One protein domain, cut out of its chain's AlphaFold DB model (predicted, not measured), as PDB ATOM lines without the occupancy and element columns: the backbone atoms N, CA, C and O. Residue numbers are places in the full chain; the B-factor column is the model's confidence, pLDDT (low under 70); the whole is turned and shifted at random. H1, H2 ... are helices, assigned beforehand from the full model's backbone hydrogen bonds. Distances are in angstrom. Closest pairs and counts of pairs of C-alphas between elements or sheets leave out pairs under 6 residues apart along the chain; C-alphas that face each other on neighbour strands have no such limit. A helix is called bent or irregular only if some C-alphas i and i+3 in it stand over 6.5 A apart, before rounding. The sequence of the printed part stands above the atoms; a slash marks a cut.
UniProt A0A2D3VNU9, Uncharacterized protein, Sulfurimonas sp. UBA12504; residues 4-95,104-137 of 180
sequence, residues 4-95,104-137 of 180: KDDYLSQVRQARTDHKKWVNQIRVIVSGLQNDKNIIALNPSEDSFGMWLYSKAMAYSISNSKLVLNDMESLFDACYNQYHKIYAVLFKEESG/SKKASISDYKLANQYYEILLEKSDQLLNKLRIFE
ATOM      1  N   LYS A   4    -194.181  69.707  45.586       81.81
ATOM      2  CA  LYS A   4    -192.956  69.114  45.047       81.81
ATOM      3  C   LYS A   4    -192.352  68.063  45.981       81.81
ATOM      4  O   LYS A   4    -191.949  67.001  45.507       81.81
ATOM      5  N   ASP A   5    -192.291  68.335  47.283       86.00
ATOM      6  CA  ASP A   5    -191.765  67.376  48.266       86.00
ATOM      7  C   ASP A   5    -192.653  66.133  48.353       86.00
ATOM      8  O   ASP A   5    -192.148  65.009  48.394       86.00
ATOM      9  N   ASP A   6    -193.973  66.325  48.304       87.00
ATOM     10  CA  ASP A   6    -194.943  65.231  48.271       87.00
ATOM     11  C   ASP A   6    -194.777  64.380  47.009       87.00
ATOM     12  O   ASP A   6    -194.857  63.149  47.055       87.00
ATOM     13  N   TYR A   7    -194.502  65.013  45.869       86.81
ATOM     14  CA  TYR A   7    -194.293  64.309  44.611       86.81
ATOM     15  C   TYR A   7    -192.969  63.531  44.579       86.81
ATOM     16  O   TYR A   7    -192.934  62.365  44.180       86.81
ATOM     17  N   LEU A   8    -191.884  64.122  45.087       89.75
ATOM     18  CA  LEU A   8    -190.604  63.427  45.262       89.75
ATOM     19  C   LEU A   8    -190.723  62.246  46.232       89.75
ATOM     20  O   LEU A   8    -190.145  61.183  45.989       89.75
ATOM     21  N   SER A   9    -191.498  62.398  47.309       92.25
ATOM     22  CA  SER A   9    -191.806  61.305  48.234       92.25
ATOM     23  C   SER A   9    -192.507  60.146  47.515       92.25
ATOM     24  O   SER A   9    -192.100  58.992  47.656       92.25
ATOM     25  N   GLN A  10    -193.480  60.445  46.648       92.56
ATOM     26  CA  GLN A  10    -194.175  59.433  45.846       92.56
ATOM     27  C   GLN A  10    -193.243  58.698  44.872       92.56
ATOM     28  O   GLN A  10    -193.322  57.478  44.772       92.56
ATOM     29  N   VAL A  11    -192.308  59.392  44.214       93.38
ATOM     30  CA  VAL A  11    -191.302  58.755  43.337       93.38
ATOM     31  C   VAL A  11    -190.419  57.773  44.117       93.38
ATOM     32  O   VAL A  11    -190.120  56.669  43.653       93.38
ATOM     33  N   ARG A  12    -190.001  58.146  45.332       94.88
ATOM     34  CA  ARG A  12    -189.197  57.282  46.213       94.88
ATOM     35  C   ARG A  12    -189.995  56.089  46.729       94.88
ATOM     36  O   ARG A  12    -189.447  54.988  46.838       94.88
ATOM     37  N   GLN A  13    -191.276  56.295  47.015       96.62
ATOM     38  CA  GLN A  13    -192.188  55.224  47.392       96.62
ATOM     39  C   GLN A  13    -192.359  54.231  46.238       96.62
ATOM     40  O   GLN A  13    -192.112  53.044  46.427       96.62
ATOM     41  N   ALA A  14    -192.611  54.719  45.022       96.31
ATOM     42  CA  ALA A  14    -192.708  53.896  43.819       96.31
ATOM     43  C   ALA A  14    -191.442  53.053  43.588       96.31
ATOM     44  O   ALA A  14    -191.521  51.847  43.357       96.31
ATOM     45  N   ARG A  15    -190.247  53.641  43.759       96.94
ATOM     46  CA  ARG A  15    -188.977  52.890  43.718       96.94
ATOM     47  C   ARG A  15    -188.965  51.715  44.694       96.94
ATOM     48  O   ARG A  15    -188.448  50.644  44.379       96.94
ATOM     49  N   THR A  16    -189.446  51.953  45.908       97.88
ATOM     50  CA  THR A  16    -189.479  50.951  46.974       97.88
ATOM     51  C   THR A  16    -190.479  49.849  46.648       97.88
ATOM     52  O   THR A  16    -190.164  48.676  46.837       97.88
ATOM     53  N   ASP A  17    -191.643  50.209  46.118       97.44
ATOM     54  CA  ASP A  17    -192.697  49.259  45.776       97.44
ATOM     55  C   ASP A  17    -192.295  48.357  44.606       97.44
ATOM     56  O   ASP A  17    -192.395  47.139  44.735       97.44
ATOM     57  N   HIS A  18    -191.669  48.903  43.557       98.00
ATOM     58  CA  HIS A  18    -191.107  48.084  42.471       98.00
ATOM     59  C   HIS A  18    -190.056  47.083  42.979       98.00
ATOM     60  O   HIS A  18    -190.069  45.906  42.627       98.00
ATOM     61  N   LYS A  19    -189.155  47.506  43.877       98.00
ATOM     62  CA  LYS A  19    -188.167  46.590  44.481       98.00
ATOM     63  C   LYS A  19    -188.820  45.478  45.301       98.00
ATOM     64  O   LYS A  19    -188.335  44.346  45.279       98.00
ATOM     65  N   LYS A  20    -189.890  45.789  46.039       97.38
ATOM     66  CA  LYS A  20    -190.659  44.779  46.779       97.38
ATOM     67  C   LYS A  20    -191.298  43.782  45.817       97.38
ATOM     68  O   LYS A  20    -191.157  42.587  46.055       97.38
ATOM     69  N   TRP A  21    -191.907  44.265  44.736       97.38
ATOM     70  CA  TRP A  21    -192.502  43.434  43.690       97.38
ATOM     71  C   TRP A  21    -191.479  42.458  43.088       97.38
ATOM     72  O   TRP A  21    -191.680  41.245  43.125       97.38
ATOM     73  N   VAL A  22    -190.303  42.945  42.672       97.94
ATOM     74  CA  VAL A  22    -189.206  42.087  42.176       97.94
ATOM     75  C   VAL A  22    -188.781  41.049  43.220       97.94
ATOM     76  O   VAL A  22    -188.565  39.880  42.896       97.94
ATOM     77  N   ASN A  23    -188.677  41.446  44.491       96.81
ATOM     78  CA  ASN A  23    -188.293  40.530  45.559       96.81
ATOM     79  C   ASN A  23    -189.357  39.453  45.825       96.81
ATOM     80  O   ASN A  23    -189.000  38.309  46.093       96.81
ATOM     81  N   GLN A  24    -190.648  39.775  45.722       96.06
ATOM     82  CA  GLN A  24    -191.714  38.774  45.816       96.06
ATOM     83  C   GLN A  24    -191.578  37.728  44.698       96.06
ATOM     84  O   GLN A  24    -191.660  36.530  44.969       96.06
ATOM     85  N   ILE A  25    -191.262  38.153  43.470       96.50
ATOM     86  CA  ILE A  25    -190.998  37.231  42.352       96.50
ATOM     87  C   ILE A  25    -189.784  36.349  42.652       96.50
ATOM     88  O   ILE A  25    -189.839  35.141  42.432       96.50
ATOM     89  N   ARG A  26    -188.709  36.915  43.215       96.81
ATOM     90  CA  ARG A  26    -187.523  36.148  43.627       96.81
ATOM     91  C   ARG A  26    -187.871  35.020  44.594       96.81
ATOM     92  O   ARG A  26    -187.375  33.905  44.443       96.81
ATOM     93  N   VAL A  27    -188.714  35.304  45.587       95.38
ATOM     94  CA  VAL A  27    -189.157  34.307  46.573       95.38
ATOM     95  C   VAL A  27    -189.919  33.174  45.876       95.38
ATOM     96  O   VAL A  27    -189.623  32.008  46.137       95.38
ATOM     97  N   ILE A  28    -190.805  33.496  44.926       93.69
ATOM     98  CA  ILE A  28    -191.538  32.497  44.128       93.69
ATOM     99  C   ILE A  28    -190.572  31.637  43.302       93.69
ATOM    100  O   ILE A  28    -190.595  30.412  43.369       93.69
ATOM    101  N   VAL A  29    -189.668  32.275  42.562       94.56
ATOM    102  CA  VAL A  29    -188.707  31.605  41.672       94.56
ATOM    103  C   VAL A  29    -187.695  30.746  42.444       94.56
ATOM    104  O   VAL A  29    -187.195  29.751  41.920       94.56
ATOM    105  N   SER A  30    -187.425  31.079  43.708       93.50
ATOM    106  CA  SER A  30    -186.590  30.263  44.600       93.50
ATOM    107  C   SER A  30    -187.302  29.028  45.169       93.50
ATOM    108  O   SER A  30    -186.659  28.192  45.801       93.50
ATOM    109  N   GLY A  31    -188.620  28.909  44.972       89.94
ATOM    110  CA  GLY A  31    -189.439  27.823  45.515       89.94
ATOM    111  C   GLY A  31    -189.741  27.949  47.012       89.94
ATOM    112  O   GLY A  31    -190.303  27.023  47.598       89.94
ATOM    113  N   LEU A  32    -189.386  29.077  47.642       88.44
ATOM    114  CA  LEU A  32    -189.679  29.355  49.054       88.44
ATOM    115  C   LEU A  32    -191.167  29.654  49.296       88.44
ATOM    116  O   LEU A  32    -191.649  29.493  50.416       88.44
ATOM    117  N   GLN A  33    -191.901  30.079  48.262       84.69
ATOM    118  CA  GLN A  33    -193.328  30.379  48.336       84.69
ATOM    119  C   GLN A  33    -194.028  30.025  47.022       84.69
ATOM    120  O   GLN A  33    -193.542  30.374  45.955       84.69
ATOM    121  N   ASN A  34    -195.188  29.367  47.104       76.06
ATOM    122  CA  ASN A  34    -195.914  28.835  45.938       76.06
ATOM    123  C   ASN A  34    -197.375  29.304  45.871       76.06
ATOM    124  O   ASN A  34    -198.224  28.608  45.315       76.06
ATOM    125  N   ASP A  35    -197.692  30.453  46.464       82.81
ATOM    126  CA  ASP A  35    -199.027  31.037  46.339       82.81
ATOM    127  C   ASP A  35    -199.092  31.927  45.089       82.81
ATOM    128  O   ASP A  35    -198.371  32.915  44.951       82.81
ATOM    129  N   LYS A  36    -199.971  31.534  44.162       80.19
ATOM    130  CA  LYS A  36    -200.171  32.184  42.864       80.19
ATOM    131  C   LYS A  36    -200.850  33.554  42.962       80.19
ATOM    132  O   LYS A  36    -200.863  34.273  41.972       80.19
ATOM    133  N   ASN A  37    -201.418  33.914  44.114       84.56
ATOM    134  CA  ASN A  37    -202.210  35.138  44.281       84.56
ATOM    135  C   ASN A  37    -201.442  36.285  44.957       84.56
ATOM    136  O   ASN A  37    -202.016  37.345  45.188       84.56
ATOM    137  N   ILE A  38    -200.165  36.093  45.300       85.69
ATOM    138  CA  ILE A  38    -199.373  37.108  46.020       85.69
ATOM    139  C   ILE A  38    -199.136  38.357  45.173       85.69
ATOM    140  O   ILE A  38    -199.051  39.461  45.706       85.69
ATOM    141  N   ILE A  39    -198.972  38.169  43.866       89.50
ATOM    142  CA  ILE A  39    -198.613  39.227  42.928       89.50
ATOM    143  C   ILE A  39    -199.726  39.323  41.894       89.50
ATOM    144  O   ILE A  39    -200.131  38.315  41.314       89.50
ATOM    145  N   ALA A  40    -200.215  40.539  41.666       91.00
ATOM    146  CA  ALA A  40    -201.233  40.790  40.663       91.00
ATOM    147  C   ALA A  40    -200.691  40.508  39.255       91.00
ATOM    148  O   ALA A  40    -199.584  40.923  38.901       91.00
ATOM    149  N   LEU A  41    -201.494  39.833  38.429       90.81
ATOM    150  CA  LEU A  41    -201.168  39.591  37.021       90.81
ATOM    151  C   LEU A  41    -201.320  40.854  36.173       90.81
ATOM    152  O   LEU A  41    -200.665  40.977  35.140       90.81
ATOM    153  N   ASN A  42    -202.171  41.786  36.591       90.88
ATOM    154  CA  ASN A  42    -202.383  43.040  35.896       90.88
ATOM    155  C   ASN A  42    -201.375  44.097  36.390       90.88
ATOM    156  O   ASN A  42    -201.360  44.386  37.589       90.88
ATOM    157  N   PRO A  43    -200.559  44.707  35.510       90.75
ATOM    158  CA  PRO A  43    -199.619  45.758  35.906       90.75
ATOM    159  C   PRO A  43    -200.301  46.965  36.553       90.75
ATOM    160  O   PRO A  43    -199.721  47.591  37.431       90.75
ATOM    161  N   SER A  44    -201.543  47.282  36.180       90.00
ATOM    162  CA  SER A  44    -202.284  48.406  36.763       90.00
ATOM    163  C   SER A  44    -202.837  48.133  38.165       90.00
ATOM    164  O   SER A  44    -203.358  49.054  38.785       90.00
ATOM    165  N   GLU A  45    -202.751  46.897  38.661       90.31
ATOM    166  CA  GLU A  45    -203.148  46.520  40.027       90.31
ATOM    167  C   GLU A  45    -201.956  46.497  40.995       90.31
ATOM    168  O   GLU A  45    -202.145  46.401  42.207       90.31
ATOM    169  N   ASP A  46    -200.728  46.608  40.481       93.00
ATOM    170  CA  ASP A  46    -199.531  46.766  41.299       93.00
ATOM    171  C   ASP A  46    -199.332  48.224  41.730       93.00
ATOM    172  O   ASP A  46    -199.604  49.159  40.977       93.00
ATOM    173  N   SER A  47    -198.816  48.432  42.943       93.94
ATOM    174  CA  SER A  47    -198.620  49.766  43.523       93.94
ATOM    175  C   SER A  47    -197.745  50.677  42.657       93.94
ATOM    176  O   SER A  47    -198.038  51.872  42.540       93.94
ATOM    177  N   PHE A  48    -196.683  50.142  42.039       95.81
ATOM    178  CA  PHE A  48    -195.844  50.919  41.129       95.81
ATOM    179  C   PHE A  48    -196.603  51.251  39.847       95.81
ATOM    180  O   PHE A  48    -196.607  52.410  39.436       95.81
ATOM    181  N   GLY A  49    -197.275  50.270  39.242       93.94
ATOM    182  CA  GLY A  49    -198.044  50.478  38.014       93.94
ATOM    183  C   GLY A  49    -199.205  51.456  38.197       93.94
ATOM    184  O   GLY A  49    -199.369  52.380  37.402       93.94
ATOM    185  N   MET A  50    -199.949  51.342  39.299       93.56
ATOM    186  CA  MET A  50    -200.962  52.319  39.699       93.56
ATOM    187  C   MET A  50    -200.373  53.725  39.756       93.56
ATOM    188  O   MET A  50    -200.934  54.650  39.172       93.56
ATOM    189  N   TRP A  51    -199.239  53.908  40.440       94.69
ATOM    190  CA  TRP A  51    -198.574  55.207  40.508       94.69
ATOM    191  C   TRP A  51    -198.123  55.697  39.127       94.69
ATOM    192  O   TRP A  51    -198.368  56.857  38.795       94.69
ATOM    193  N   LEU A  52    -197.509  54.834  38.316       93.50
ATOM    194  CA  LEU A  52    -196.995  55.187  36.996       93.50
ATOM    195  C   LEU A  52    -198.118  55.700  36.089       93.50
ATOM    196  O   LEU A  52    -198.034  56.817  35.578       93.50
ATOM    197  N   TYR A  53    -199.192  54.922  35.952       89.94
ATOM    198  CA  TYR A  53    -200.276  55.208  35.015       89.94
ATOM    199  C   TYR A  53    -201.225  56.307  35.494       89.94
ATOM    200  O   TYR A  53    -201.675  57.114  34.686       89.94
ATOM    201  N   SER A  54    -201.527  56.373  36.795       85.75
ATOM    202  CA  SER A  54    -202.506  57.346  37.312       85.75
ATOM    203  C   SER A  54    -201.895  58.672  37.750       85.75
ATOM    204  O   SER A  54    -202.583  59.691  37.750       85.75
ATOM    205  N   LYS A  55    -200.619  58.673  38.148       84.94
ATOM    206  CA  LYS A  55    -199.947  59.861  38.678       84.94
ATOM    207  C   LYS A  55    -198.790  60.262  37.786       84.94
ATOM    208  O   LYS A  55    -198.827  61.340  37.215       84.94
ATOM    209  N   ALA A  56    -197.780  59.411  37.627       86.38
ATOM    210  CA  ALA A  56    -196.530  59.824  36.995       86.38
ATOM    211  C   ALA A  56    -196.708  60.303  35.550       86.38
ATOM    212  O   ALA A  56    -196.173  61.349  35.187       86.38
ATOM    213  N   MET A  57    -197.509  59.577  34.767       83.56
ATOM    214  CA  MET A  57    -197.856  59.940  33.393       83.56
ATOM    215  C   MET A  57    -198.679  61.222  33.295       83.56
ATOM    216  O   MET A  57    -198.514  61.970  32.332       83.56
ATOM    217  N   ALA A  58    -199.525  61.503  34.291       73.25
ATOM    218  CA  ALA A  58    -200.270  62.755  34.341       73.25
ATOM    219  C   ALA A  58    -199.316  63.950  34.461       73.25
ATOM    220  O   ALA A  58    -199.540  64.952  33.806       73.25
ATOM    221  N   TYR A  59    -198.208  63.805  35.196       68.69
ATOM    222  CA  TYR A  59    -197.214  64.858  35.424       68.69
ATOM    223  C   TYR A  59    -196.087  64.874  34.385       68.69
ATOM    224  O   TYR A  59    -194.899  64.989  34.725       68.69
ATOM    225  N   SER A  60    -196.434  64.748  33.103       67.38
ATOM    226  CA  SER A  60    -195.461  64.795  32.008       67.38
ATOM    227  C   SER A  60    -194.945  66.228  31.788       67.38
ATOM    228  O   SER A  60    -195.268  66.917  30.825       67.38
ATOM    229  N   ILE A  61    -194.099  66.710  32.701       65.81
ATOM    230  CA  ILE A  61    -193.425  68.004  32.581       65.81
ATOM    231  C   ILE A  61    -192.494  67.961  31.365       65.81
ATOM    232  O   ILE A  61    -191.339  67.560  31.484       65.81
ATOM    233  N   SER A  62    -192.977  68.410  30.204       64.12
ATOM    234  CA  SER A  62    -192.218  68.642  28.965       64.12
ATOM    235  C   SER A  62    -191.148  67.564  28.682       64.12
ATOM    236  O   SER A  62    -191.450  66.521  28.103       64.12
ATOM    237  N   ASN A  63    -189.909  67.776  29.140       68.00
ATOM    238  CA  ASN A  63    -188.753  66.898  28.936       68.00
ATOM    239  C   ASN A  63    -188.808  65.540  29.667       68.00
ATOM    240  O   ASN A  63    -187.976  64.677  29.380       68.00
ATOM    241  N   SER A  64    -189.732  65.320  30.609       82.19
ATOM    242  CA  SER A  64    -189.848  64.037  31.319       82.19
ATOM    243  C   SER A  64    -190.634  62.978  30.547       82.19
ATOM    244  O   SER A  64    -190.505  61.798  30.857       82.19
ATOM    245  N   LYS A  65    -191.397  63.362  29.511       86.38
ATOM    246  CA  LYS A  65    -192.268  62.439  28.763       86.38
ATOM    247  C   LYS A  65    -191.511  61.251  28.167       86.38
ATOM    248  O   LYS A  65    -191.964  60.121  28.279       86.38
ATOM    249  N   LEU A  66    -190.332  61.488  27.588       89.94
ATOM    250  CA  LEU A  66    -189.495  60.405  27.058       89.94
ATOM    251  C   LEU A  66    -189.044  59.442  28.163       89.94
ATOM    252  O   LEU A  66    -189.089  58.233  27.978       89.94
ATOM    253  N   VAL A  67    -188.656  59.970  29.327       93.00
ATOM    254  CA  VAL A  67    -188.231  59.148  30.468       93.00
ATOM    255  C   VAL A  67    -189.401  58.331  31.017       93.00
ATOM    256  O   VAL A  67    -189.218  57.162  31.335       93.00
ATOM    257  N   LEU A  68    -190.597  58.919  31.094       93.38
ATOM    258  CA  LEU A  68    -191.809  58.236  31.547       93.38
ATOM    259  C   LEU A  68    -192.246  57.127  30.578       93.38
ATOM    260  O   LEU A  68    -192.547  56.026  31.027       93.38
ATOM    261  N   ASN A  69    -192.191  57.371  29.266       93.56
ATOM    262  CA  ASN A  69    -192.469  56.348  28.255       93.56
ATOM    263  C   ASN A  69    -191.455  55.191  28.319       93.56
ATOM    264  O   ASN A  69    -191.832  54.024  28.227       93.56
ATOM    265  N   ASP A  70    -190.167  55.499  28.514       96.19
ATOM    266  CA  ASP A  70    -189.143  54.469  28.719       96.19
ATOM    267  C   ASP A  70    -189.440  53.643  29.981       96.19
ATOM    268  O   ASP A  70    -189.256  52.426  29.985       96.19
ATOM    269  N   MET A  71    -189.901  54.291  31.061       96.75
ATOM    270  CA  MET A  71    -190.285  53.608  32.298       96.75
ATOM    271  C   MET A  71    -191.472  52.661  32.088       96.75
ATOM    272  O   MET A  71    -191.404  51.522  32.534       96.75
ATOM    273  N   GLU A  72    -192.524  53.100  31.396       96.31
ATOM    274  CA  GLU A  72    -193.676  52.259  31.037       96.31
ATOM    275  C   GLU A  72    -193.248  51.046  30.213       96.31
ATOM    276  O   GLU A  72    -193.499  49.912  30.614       96.31
ATOM    277  N   SER A  73    -192.485  51.258  29.139       97.50
ATOM    278  CA  SER A  73    -192.016  50.159  28.292       97.50
ATOM    279  C   SER A  73    -191.179  49.130  29.065       97.50
ATOM    280  O   SER A  73    -191.328  47.920  28.874       97.50
ATOM    281  N   LEU A  74    -190.310  49.590  29.971       98.50
ATOM    282  CA  LEU A  74    -189.499  48.710  30.815       98.50
ATOM    283  C   LEU A  74    -190.329  47.991  31.883       98.50
ATOM    284  O   LEU A  74    -190.034  46.836  32.199       98.50
ATOM    285  N   PHE A  75    -191.356  48.639  32.431       97.88
ATOM    286  CA  PHE A  75    -192.262  48.031  33.401       97.88
ATOM    287  C   PHE A  75    -193.114  46.933  32.756       97.88
ATOM    288  O   PHE A  75    -193.154  45.811  33.266       97.88
ATOM    289  N   ASP A  76    -193.668  47.189  31.573       97.31
ATOM    290  CA  ASP A  76    -194.380  46.180  30.787       97.31
ATOM    291  C   ASP A  76    -193.457  45.021  30.395       97.31
ATOM    292  O   ASP A  76    -193.842  43.851  30.452       97.31
ATOM    293  N   ALA A  77    -192.196  45.304  30.052       98.19
ATOM    294  CA  ALA A  77    -191.206  44.264  29.791       98.19
ATOM    295  C   ALA A  77    -190.931  43.391  31.030       98.19
ATOM    296  O   ALA A  77    -190.792  42.173  30.883       98.19
ATOM    297  N   CYS A  78    -190.889  43.973  32.236       98.31
ATOM    298  CA  CYS A  78    -190.808  43.208  33.485       98.31
ATOM    299  C   CYS A  78    -192.031  42.294  33.645       98.31
ATOM    300  O   CYS A  78    -191.876  41.094  33.884       98.31
ATOM    301  N   TYR A  79    -193.237  42.836  33.455       97.38
ATOM    302  CA  TYR A  79    -194.491  42.087  33.566       97.38
ATOM    303  C   TYR A  79    -194.592  40.941  32.558       97.38
ATOM    304  O   TYR A  79    -194.975  39.830  32.919       97.38
ATOM    305  N   ASN A  80    -194.131  41.154  31.328       97.81
ATOM    306  CA  ASN A  80    -194.062  40.109  30.310       97.81
ATOM    307  C   ASN A  80    -193.180  38.926  30.737       97.81
ATOM    308  O   ASN A  80    -193.503  37.774  30.445       97.81
ATOM    309  N   GLN A  81    -192.056  39.174  31.420       98.25
ATOM    310  CA  GLN A  81    -191.244  38.079  31.967       98.25
ATOM    311  C   GLN A  81    -191.914  37.439  33.184       98.25
ATOM    312  O   GLN A  81    -191.897  36.215  33.308       98.25
ATOM    313  N   TYR A  82    -192.560  38.234  34.042       97.12
ATOM    314  CA  TYR A  82    -193.327  37.713  35.169       97.12
ATOM    315  C   TYR A  82    -194.456  36.774  34.716       97.12
ATOM    316  O   TYR A  82    -194.598  35.688  35.272       97.12
ATOM    317  N   HIS A  83    -195.189  37.094  33.649       95.81
ATOM    318  CA  HIS A  83    -196.205  36.192  33.094       95.81
ATOM    319  C   HIS A  83    -195.623  34.874  32.590       95.81
ATOM    320  O   HIS A  83    -196.246  33.829  32.764       95.81
ATOM    321  N   LYS A  84    -194.414  34.881  32.016       96.12
ATOM    322  CA  LYS A  84    -193.735  33.637  31.621       96.12
ATOM    323  C   LYS A  84    -193.336  32.802  32.834       96.12
ATOM    324  O   LYS A  84    -193.514  31.587  32.810       96.12
ATOM    325  N   ILE A  85    -192.836  33.440  33.895       95.31
ATOM    326  CA  ILE A  85    -192.569  32.784  35.185       95.31
ATOM    327  C   ILE A  85    -193.861  32.158  35.716       95.31
ATOM    328  O   ILE A  85    -193.881  30.969  36.037       95.31
ATOM    329  N   TYR A  86    -194.946  32.935  35.745       93.25
ATOM    330  CA  TYR A  86    -196.248  32.494  36.222       93.25
ATOM    331  C   TYR A  86    -196.762  31.286  35.432       93.25
ATOM    332  O   TYR A  86    -197.104  30.262  36.017       93.25
ATOM    333  N   ALA A  87    -196.739  31.363  34.100       91.81
ATOM    334  CA  ALA A  87    -197.198  30.295  33.221       91.81
ATOM    335  C   ALA A  87    -196.390  28.999  33.380       91.81
ATOM    336  O   ALA A  87    -196.933  27.913  33.202       91.81
ATOM    337  N   VAL A  88    -195.099  29.090  33.707       93.00
ATOM    338  CA  VAL A  88    -194.248  27.913  33.923       93.00
ATOM    339  C   VAL A  88    -194.485  27.286  35.297       93.00
ATOM    340  O   VAL A  88    -194.576  26.062  35.386       93.00
ATOM    341  N   LEU A  89    -194.595  28.102  36.348       91.25
ATOM    342  CA  LEU A  89    -194.682  27.622  37.732       91.25
ATOM    343  C   LEU A  89    -196.106  27.265  38.176       91.25
ATOM    344  O   LEU A  89    -196.276  26.389  39.021       91.25
ATOM    345  N   PHE A  90    -197.121  27.907  37.598       88.00
ATOM    346  CA  PHE A  90    -198.521  27.783  38.013       88.00
ATOM    347  C   PHE A  90    -199.431  27.282  36.890       88.00
ATOM    348  O   PHE A  90    -200.586  27.691  36.818       88.00
ATOM    349  N   LYS A  91    -198.926  26.399  36.015       75.06
ATOM    350  CA  LYS A  91    -199.712  25.738  34.958       75.06
ATOM    351  C   LYS A  91    -201.049  25.242  35.525       75.06
ATOM    352  O   LYS A  91    -201.081  24.252  36.254       75.06
ATOM    353  N   GLU A  92    -202.145  25.917  35.195       62.62
ATOM    354  CA  GLU A  92    -203.478  25.371  35.422       62.62
ATOM    355  C   GLU A  92    -203.753  24.349  34.319       62.62
ATOM    356  O   GLU A  92    -203.515  24.615  33.137       62.62
ATOM    357  N   GLU A  93    -204.204  23.153  34.698       51.12
ATOM    358  CA  GLU A  93    -204.631  22.143  33.734       51.12
ATOM    359  C   GLU A  93    -205.845  22.680  32.973       51.12
ATOM    360  O   GLU A  93    -206.982  22.640  33.442       51.12
ATOM    361  N   SER A  94    -205.603  23.221  31.783       42.44
ATOM    362  CA  SER A  94    -206.663  23.619  30.871       42.44
ATOM    363  C   SER A  94    -207.398  22.368  30.377       42.44
ATOM    364  O   SER A  94    -206.937  21.637  29.507       42.44
ATOM    365  N   GLY A  95    -208.569  22.118  30.961       43.84
ATOM    366  CA  GLY A  95    -209.734  21.614  30.232       43.84
ATOM    367  C   GLY A  95    -209.622  20.246  29.557       43.84
ATOM    368  O   GLY A  95    -210.085  20.099  28.430       43.84
ATOM    369  N   SER A 104    -203.029  18.651  41.002       57.00
ATOM    370  CA  SER A 104    -202.187  19.761  40.532       57.00
ATOM    371  C   SER A 104    -200.693  19.420  40.598       57.00
ATOM    372  O   SER A 104    -200.108  19.372  41.690       57.00
ATOM    373  N   LYS A 105    -200.070  19.135  39.449       65.00
ATOM    374  CA  LYS A 105    -198.644  18.801  39.411       65.00
ATOM    375  C   LYS A 105    -197.850  20.016  39.877       65.00
ATOM    376  O   LYS A 105    -197.852  21.055  39.224       65.00
ATOM    377  N   LYS A 106    -197.167  19.878  41.016       78.00
ATOM    378  CA  LYS A 106    -196.186  20.866  41.482       78.00
ATOM    379  C   LYS A 106    -195.128  21.073  40.393       78.00
ATOM    380  O   LYS A 106    -194.724  20.105  39.747       78.00
ATOM    381  N   ALA A 107    -194.680  22.316  40.225       85.94
ATOM    382  CA  ALA A 107    -193.621  22.666  39.285       85.94
ATOM    383  C   ALA A 107    -192.373  21.788  39.492       85.94
ATOM    384  O   ALA A 107    -191.947  21.531  40.623       85.94
ATOM    385  N   SER A 108    -191.801  21.311  38.389       91.00
ATOM    386  CA  SER A 108    -190.603  20.470  38.380       91.00
ATOM    387  C   SER A 108    -189.322  21.288  38.574       91.00
ATOM    388  O   SER A 108    -189.304  22.505  38.401       91.00
ATOM    389  N   ILE A 109    -188.199  20.617  38.849       91.50
ATOM    390  CA  ILE A 109    -186.873  21.259  38.917       91.50
ATOM    391  C   ILE A 109    -186.545  21.996  37.605       91.50
ATOM    392  O   ILE A 109    -186.003  23.100  37.626       91.50
ATOM    393  N   SER A 110    -186.904  21.416  36.456       93.56
ATOM    394  CA  SER A 110    -186.748  22.062  35.150       93.56
ATOM    395  C   SER A 110    -187.619  23.308  34.988       93.56
ATOM    396  O   SER A 110    -187.149  24.280  34.403       93.56
ATOM    397  N   ASP A 111    -188.842  23.311  35.532       94.19
ATOM    398  CA  ASP A 111    -189.720  24.488  35.506       94.19
ATOM    399  C   ASP A 111    -189.100  25.634  36.325       94.19
ATOM    400  O   ASP A 111    -188.998  26.753  35.829       94.19
ATOM    401  N   TYR A 112    -188.576  25.355  37.525       95.00
ATOM    402  CA  TYR A 112    -187.857  26.358  38.325       95.00
ATOM    403  C   TYR A 112    -186.575  26.854  37.652       95.00
ATOM    404  O   TYR A 112    -186.241  28.035  37.746       95.00
ATOM    405  N   LYS A 113    -185.848  25.989  36.936       96.31
ATOM    406  CA  LYS A 113    -184.665  26.408  36.172       96.31
ATOM    407  C   LYS A 113    -185.042  27.383  35.051       96.31
ATOM    408  O   LYS A 113    -184.364  28.389  34.873       96.31
ATOM    409  N   LEU A 114    -186.126  27.107  34.327       96.88
ATOM    410  CA  LEU A 114    -186.637  27.993  33.281       96.88
ATOM    411  C   LEU A 114    -187.194  29.304  33.863       96.88
ATOM    412  O   LEU A 114    -186.911  30.379  33.342       96.88
ATOM    413  N   ALA A 115    -187.921  29.235  34.979       96.75
ATOM    414  CA  ALA A 115    -188.403  30.413  35.697       96.75
ATOM    415  C   ALA A 115    -187.250  31.325  36.151       96.75
ATOM    416  O   ALA A 115    -187.336  32.540  35.989       96.75
ATOM    417  N   ASN A 116    -186.142  30.748  36.632       97.88
ATOM    418  CA  ASN A 116    -184.925  31.503  36.946       97.88
ATOM    419  C   ASN A 116    -184.364  32.235  35.717       97.88
ATOM    420  O   ASN A 116    -183.998  33.397  35.825       97.88
ATOM    421  N   GLN A 117    -184.351  31.612  34.535       98.25
ATOM    422  CA  GLN A 117    -183.878  32.284  33.316       98.25
ATOM    423  C   GLN A 117    -184.736  33.503  32.951       98.25
ATOM    424  O   GLN A 117    -184.196  34.549  32.598       98.25
ATOM    425  N   TYR A 118    -186.062  33.400  33.066       98.50
ATOM    426  CA  TYR A 118    -186.943  34.555  32.865       98.50
ATOM    427  C   TYR A 118    -186.753  35.626  33.942       98.50
ATOM    428  O   TYR A 118    -186.815  36.815  33.634       98.50
ATOM    429  N   TYR A 119    -186.485  35.218  35.183       98.44
ATOM    430  CA  TYR A 119    -186.220  36.135  36.287       98.44
ATOM    431  C   TYR A 119    -184.927  36.939  36.095       98.44
ATOM    432  O   TYR A 119    -184.930  38.137  36.350       98.44
ATOM    433  N   GLU A 120    -183.856  36.345  35.568       98.56
ATOM    434  CA  GLU A 120    -182.627  37.092  35.250       98.56
ATOM    435  C   GLU A 120    -182.872  38.178  34.187       98.56
ATOM    436  O   GLU A 120    -182.405  39.309  34.318       98.56
ATOM    437  N   ILE A 121    -183.682  37.883  33.164       98.50
ATOM    438  CA  ILE A 121    -184.077  38.883  32.157       98.50
ATOM    439  C   ILE A 121    -184.950  39.973  32.795       98.50
ATOM    440  O   ILE A 121    -184.802  41.155  32.484       98.50
ATOM    441  N   LEU A 122    -185.860  39.591  33.697       98.62
ATOM    442  CA  LEU A 122    -186.675  40.535  34.463       98.62
ATOM    443  C   LEU A 122    -185.795  41.474  35.296       98.62
ATOM    444  O   LEU A 122    -186.041  42.678  35.295       98.62
ATOM    445  N   LEU A 123    -184.760  40.953  35.962       98.50
ATOM    446  CA  LEU A 123    -183.809  41.753  36.736       98.50
ATOM    447  C   LEU A 123    -183.091  42.786  35.869       98.50
ATOM    448  O   LEU A 123    -183.050  43.958  36.237       98.50
ATOM    449  N   GLU A 124    -182.618  42.391  34.687       98.62
ATOM    450  CA  GLU A 124    -181.973  43.314  33.747       98.62
ATOM    451  C   GLU A 124    -182.898  44.489  33.373       98.62
ATOM    452  O   GLU A 124    -182.481  45.652  33.373       98.62
ATOM    453  N   LYS A 125    -184.179  44.209  33.085       98.56
ATOM    454  CA  LYS A 125    -185.171  45.253  32.763       98.56
ATOM    455  C   LYS A 125    -185.545  46.090  33.977       98.56
ATOM    456  O   LYS A 125    -185.684  47.307  33.856       98.56
ATOM    457  N   SER A 126    -185.627  45.471  35.150       98.50
ATOM    458  CA  SER A 126    -185.849  46.163  36.416       98.50
ATOM    459  C   SER A 126    -184.727  47.158  36.722       98.50
ATOM    460  O   SER A 126    -185.000  48.288  37.123       98.50
ATOM    461  N   ASP A 127    -183.466  46.791  36.503       98.50
ATOM    462  CA  ASP A 127    -182.337  47.695  36.737       98.50
ATOM    463  C   ASP A 127    -182.356  48.888  35.773       98.50
ATOM    464  O   ASP A 127    -182.142  50.036  36.181       98.50
ATOM    465  N   GLN A 128    -182.702  48.647  34.504       98.56
ATOM    466  CA  GLN A 128    -182.921  49.710  33.519       98.56
ATOM    467  C   GLN A 128    -184.065  50.644  33.951       98.56
ATOM    468  O   GLN A 128    -183.910  51.869  33.893       98.56
ATOM    469  N   LEU A 129    -185.176  50.089  34.447       98.44
ATOM    470  CA  LEU A 129    -186.322  50.850  34.951       98.44
ATOM    471  C   LEU A 129    -185.929  51.726  36.145       98.44
ATOM    472  O   LEU A 129    -186.212  52.925  36.165       98.44
ATOM    473  N   LEU A 130    -185.221  51.159  37.122       98.12
ATOM    474  CA  LEU A 130    -184.755  51.886  38.302       98.12
ATOM    475  C   LEU A 130    -183.796  53.027  37.938       98.12
ATOM    476  O   LEU A 130    -183.827  54.083  38.581       98.12
ATOM    477  N   ASN A 131    -182.983  52.852  36.894       98.00
ATOM    478  CA  ASN A 131    -182.142  53.921  36.370       98.00
ATOM    479  C   ASN A 131    -182.977  55.057  35.753       98.00
ATOM    480  O   ASN A 131    -182.747  56.227  36.065       98.00
ATOM    481  N   LYS A 132    -183.995  54.739  34.941       96.69
ATOM    482  CA  LYS A 132    -184.911  55.750  34.378       96.69
ATOM    483  C   LYS A 132    -185.685  56.491  35.467       96.69
ATOM    484  O   LYS A 132    -185.736  57.718  35.447       96.69
ATOM    485  N   LEU A 133    -186.154  55.780  36.489       95.62
ATOM    486  CA  LEU A 133    -186.805  56.374  37.656       95.62
ATOM    487  C   LEU A 133    -185.876  57.334  38.419       95.62
ATOM    488  O   LEU A 133    -186.314  58.367  38.922       95.62
ATOM    489  N   ARG A 134    -184.578  57.021  38.515       95.56
ATOM    490  CA  ARG A 134    -183.578  57.928  39.103       95.56
ATOM    491  C   ARG A 134    -183.368  59.179  38.250       95.56
ATOM    492  O   ARG A 134    -183.273  60.271  38.801       95.56
ATOM    493  N   ILE A 135    -183.308  59.035  36.927       93.56
ATOM    494  CA  ILE A 135    -183.230  60.180  36.008       93.56
ATOM    495  C   ILE A 135    -184.460  61.079  36.190       93.56
ATOM    496  O   ILE A 135    -184.303  62.290  36.334       93.56
ATOM    497  N   PHE A 136    -185.654  60.490  36.269       91.88
ATOM    498  CA  PHE A 136    -186.892  61.222  36.521       91.88
ATOM    499  C   PHE A 136    -186.867  61.966  37.867       91.88
ATOM    500  O   PHE A 136    -187.139  63.165  37.912       91.88
ATOM    501  N   GLU A 137    -186.446  61.314  38.957       91.88
ATOM    502  CA  GLU A 137    -186.293  61.970  40.269       91.88
ATOM    503  C   GLU A 137    -185.337  63.175  40.209       91.88
ATOM    504  O   GLU A 137    -185.621  64.235  40.775       91.88
TER     505      GLU A 137
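Overview. This is residues 4 to 95 and 104 to 137 of the 180 residues of an uncharacterized protein of Sulfurimonas sp. UBA12504 (UniProt A0A2D3VNU9). Three long helices, H4, H3 and H1, run lengthwise in a rod-like bundle, and the short helix H2 takes the fourth corner, across the bundle from H4 and along part of the length. After H1 the chain folds back through a long unnamed stretch, residues 30 to 46, to reach H2. The printed part has 126 residues with four named helices, in the order H1, H2, H3, H4, and no named strand; the class is all helix. The whole is compact, with a radius of gyration of the C-alphas of 15.8 A, and spans 50 by 25 by 23 A, only just a rod.

Along the chain. H4, the longest helix, is residues 109 to 137 and measures 40.7 A from first to last C-alpha; C-alpha 109 is at (-186.873, 21.259, 38.917) and C-alpha 137 at (-186.293, 61.970, 40.269). H3 is residues 62 to 89, 42.0 A long. It is irregular, but only just: C-alphas 63 and 66 are 6.8 A apart, against about 5 A in a regular helix, and its line is a rough one. H1 is residues 4 to 29, 37.9 A long, with C-alpha 4 at (-192.956, 69.114, 45.047). H2 is residues 47 to 56, 12.2 A long.

Arrangement. The four helices form an up and down bundle, each running against the one before it in the chain. H4 touches H3 with 46 pairs of C-alphas within 8 A, the closest being those of Ile 85 and Ala 115, 4.8 A apart; they run opposite ways at a shallow tilt of 12 degrees. H4 also touches H1, opposite ways at a shallow tilt of 10 degrees, with the C-alphas of Val 29 and Asn 116 closest at 6.1 A. H1 and H3 run the same way at a shallow tilt of 20 degrees and are close but not clearly touching; the C-alphas of Ile 25 and Tyr 82 are closest, at 7.6 A. H2 forms a helical hairpin with H1, which touches it with residues 14 to 18 alone, at a shallow tilt of 32 degrees; the C-alphas of Ala 14 and Phe 48 are closest, at 5.1 A. H2 and H3 form a second helical hairpin and only just touch, with 3 pairs of C-alphas within 8 A, the closest being Ala 56 and Leu 68 at 7.4 A. H2 and H4 are apart. In H1, H2 and H4 every O i to N i+4 pair is within hydrogen-bond range; in H3 22 of 24 are.

Size, cuts and confidence. The two C-alphas farthest apart are those of Lys 4 and Gly 95, at 52.5 A. Residues 96 to 103 are not printed, and C-alphas 95 and 104 are 12.9 A apart across this cut, which lies in the link from H3 to H4. The link from H1 to H2 is long, with 17 residues, and the link from H2 to H3 is tight, with 5. The mean pLDDT of the printed part is 90.1; the model's confidence is under 70 at residues 59 to 63, 92 to 95 and 104 to 105.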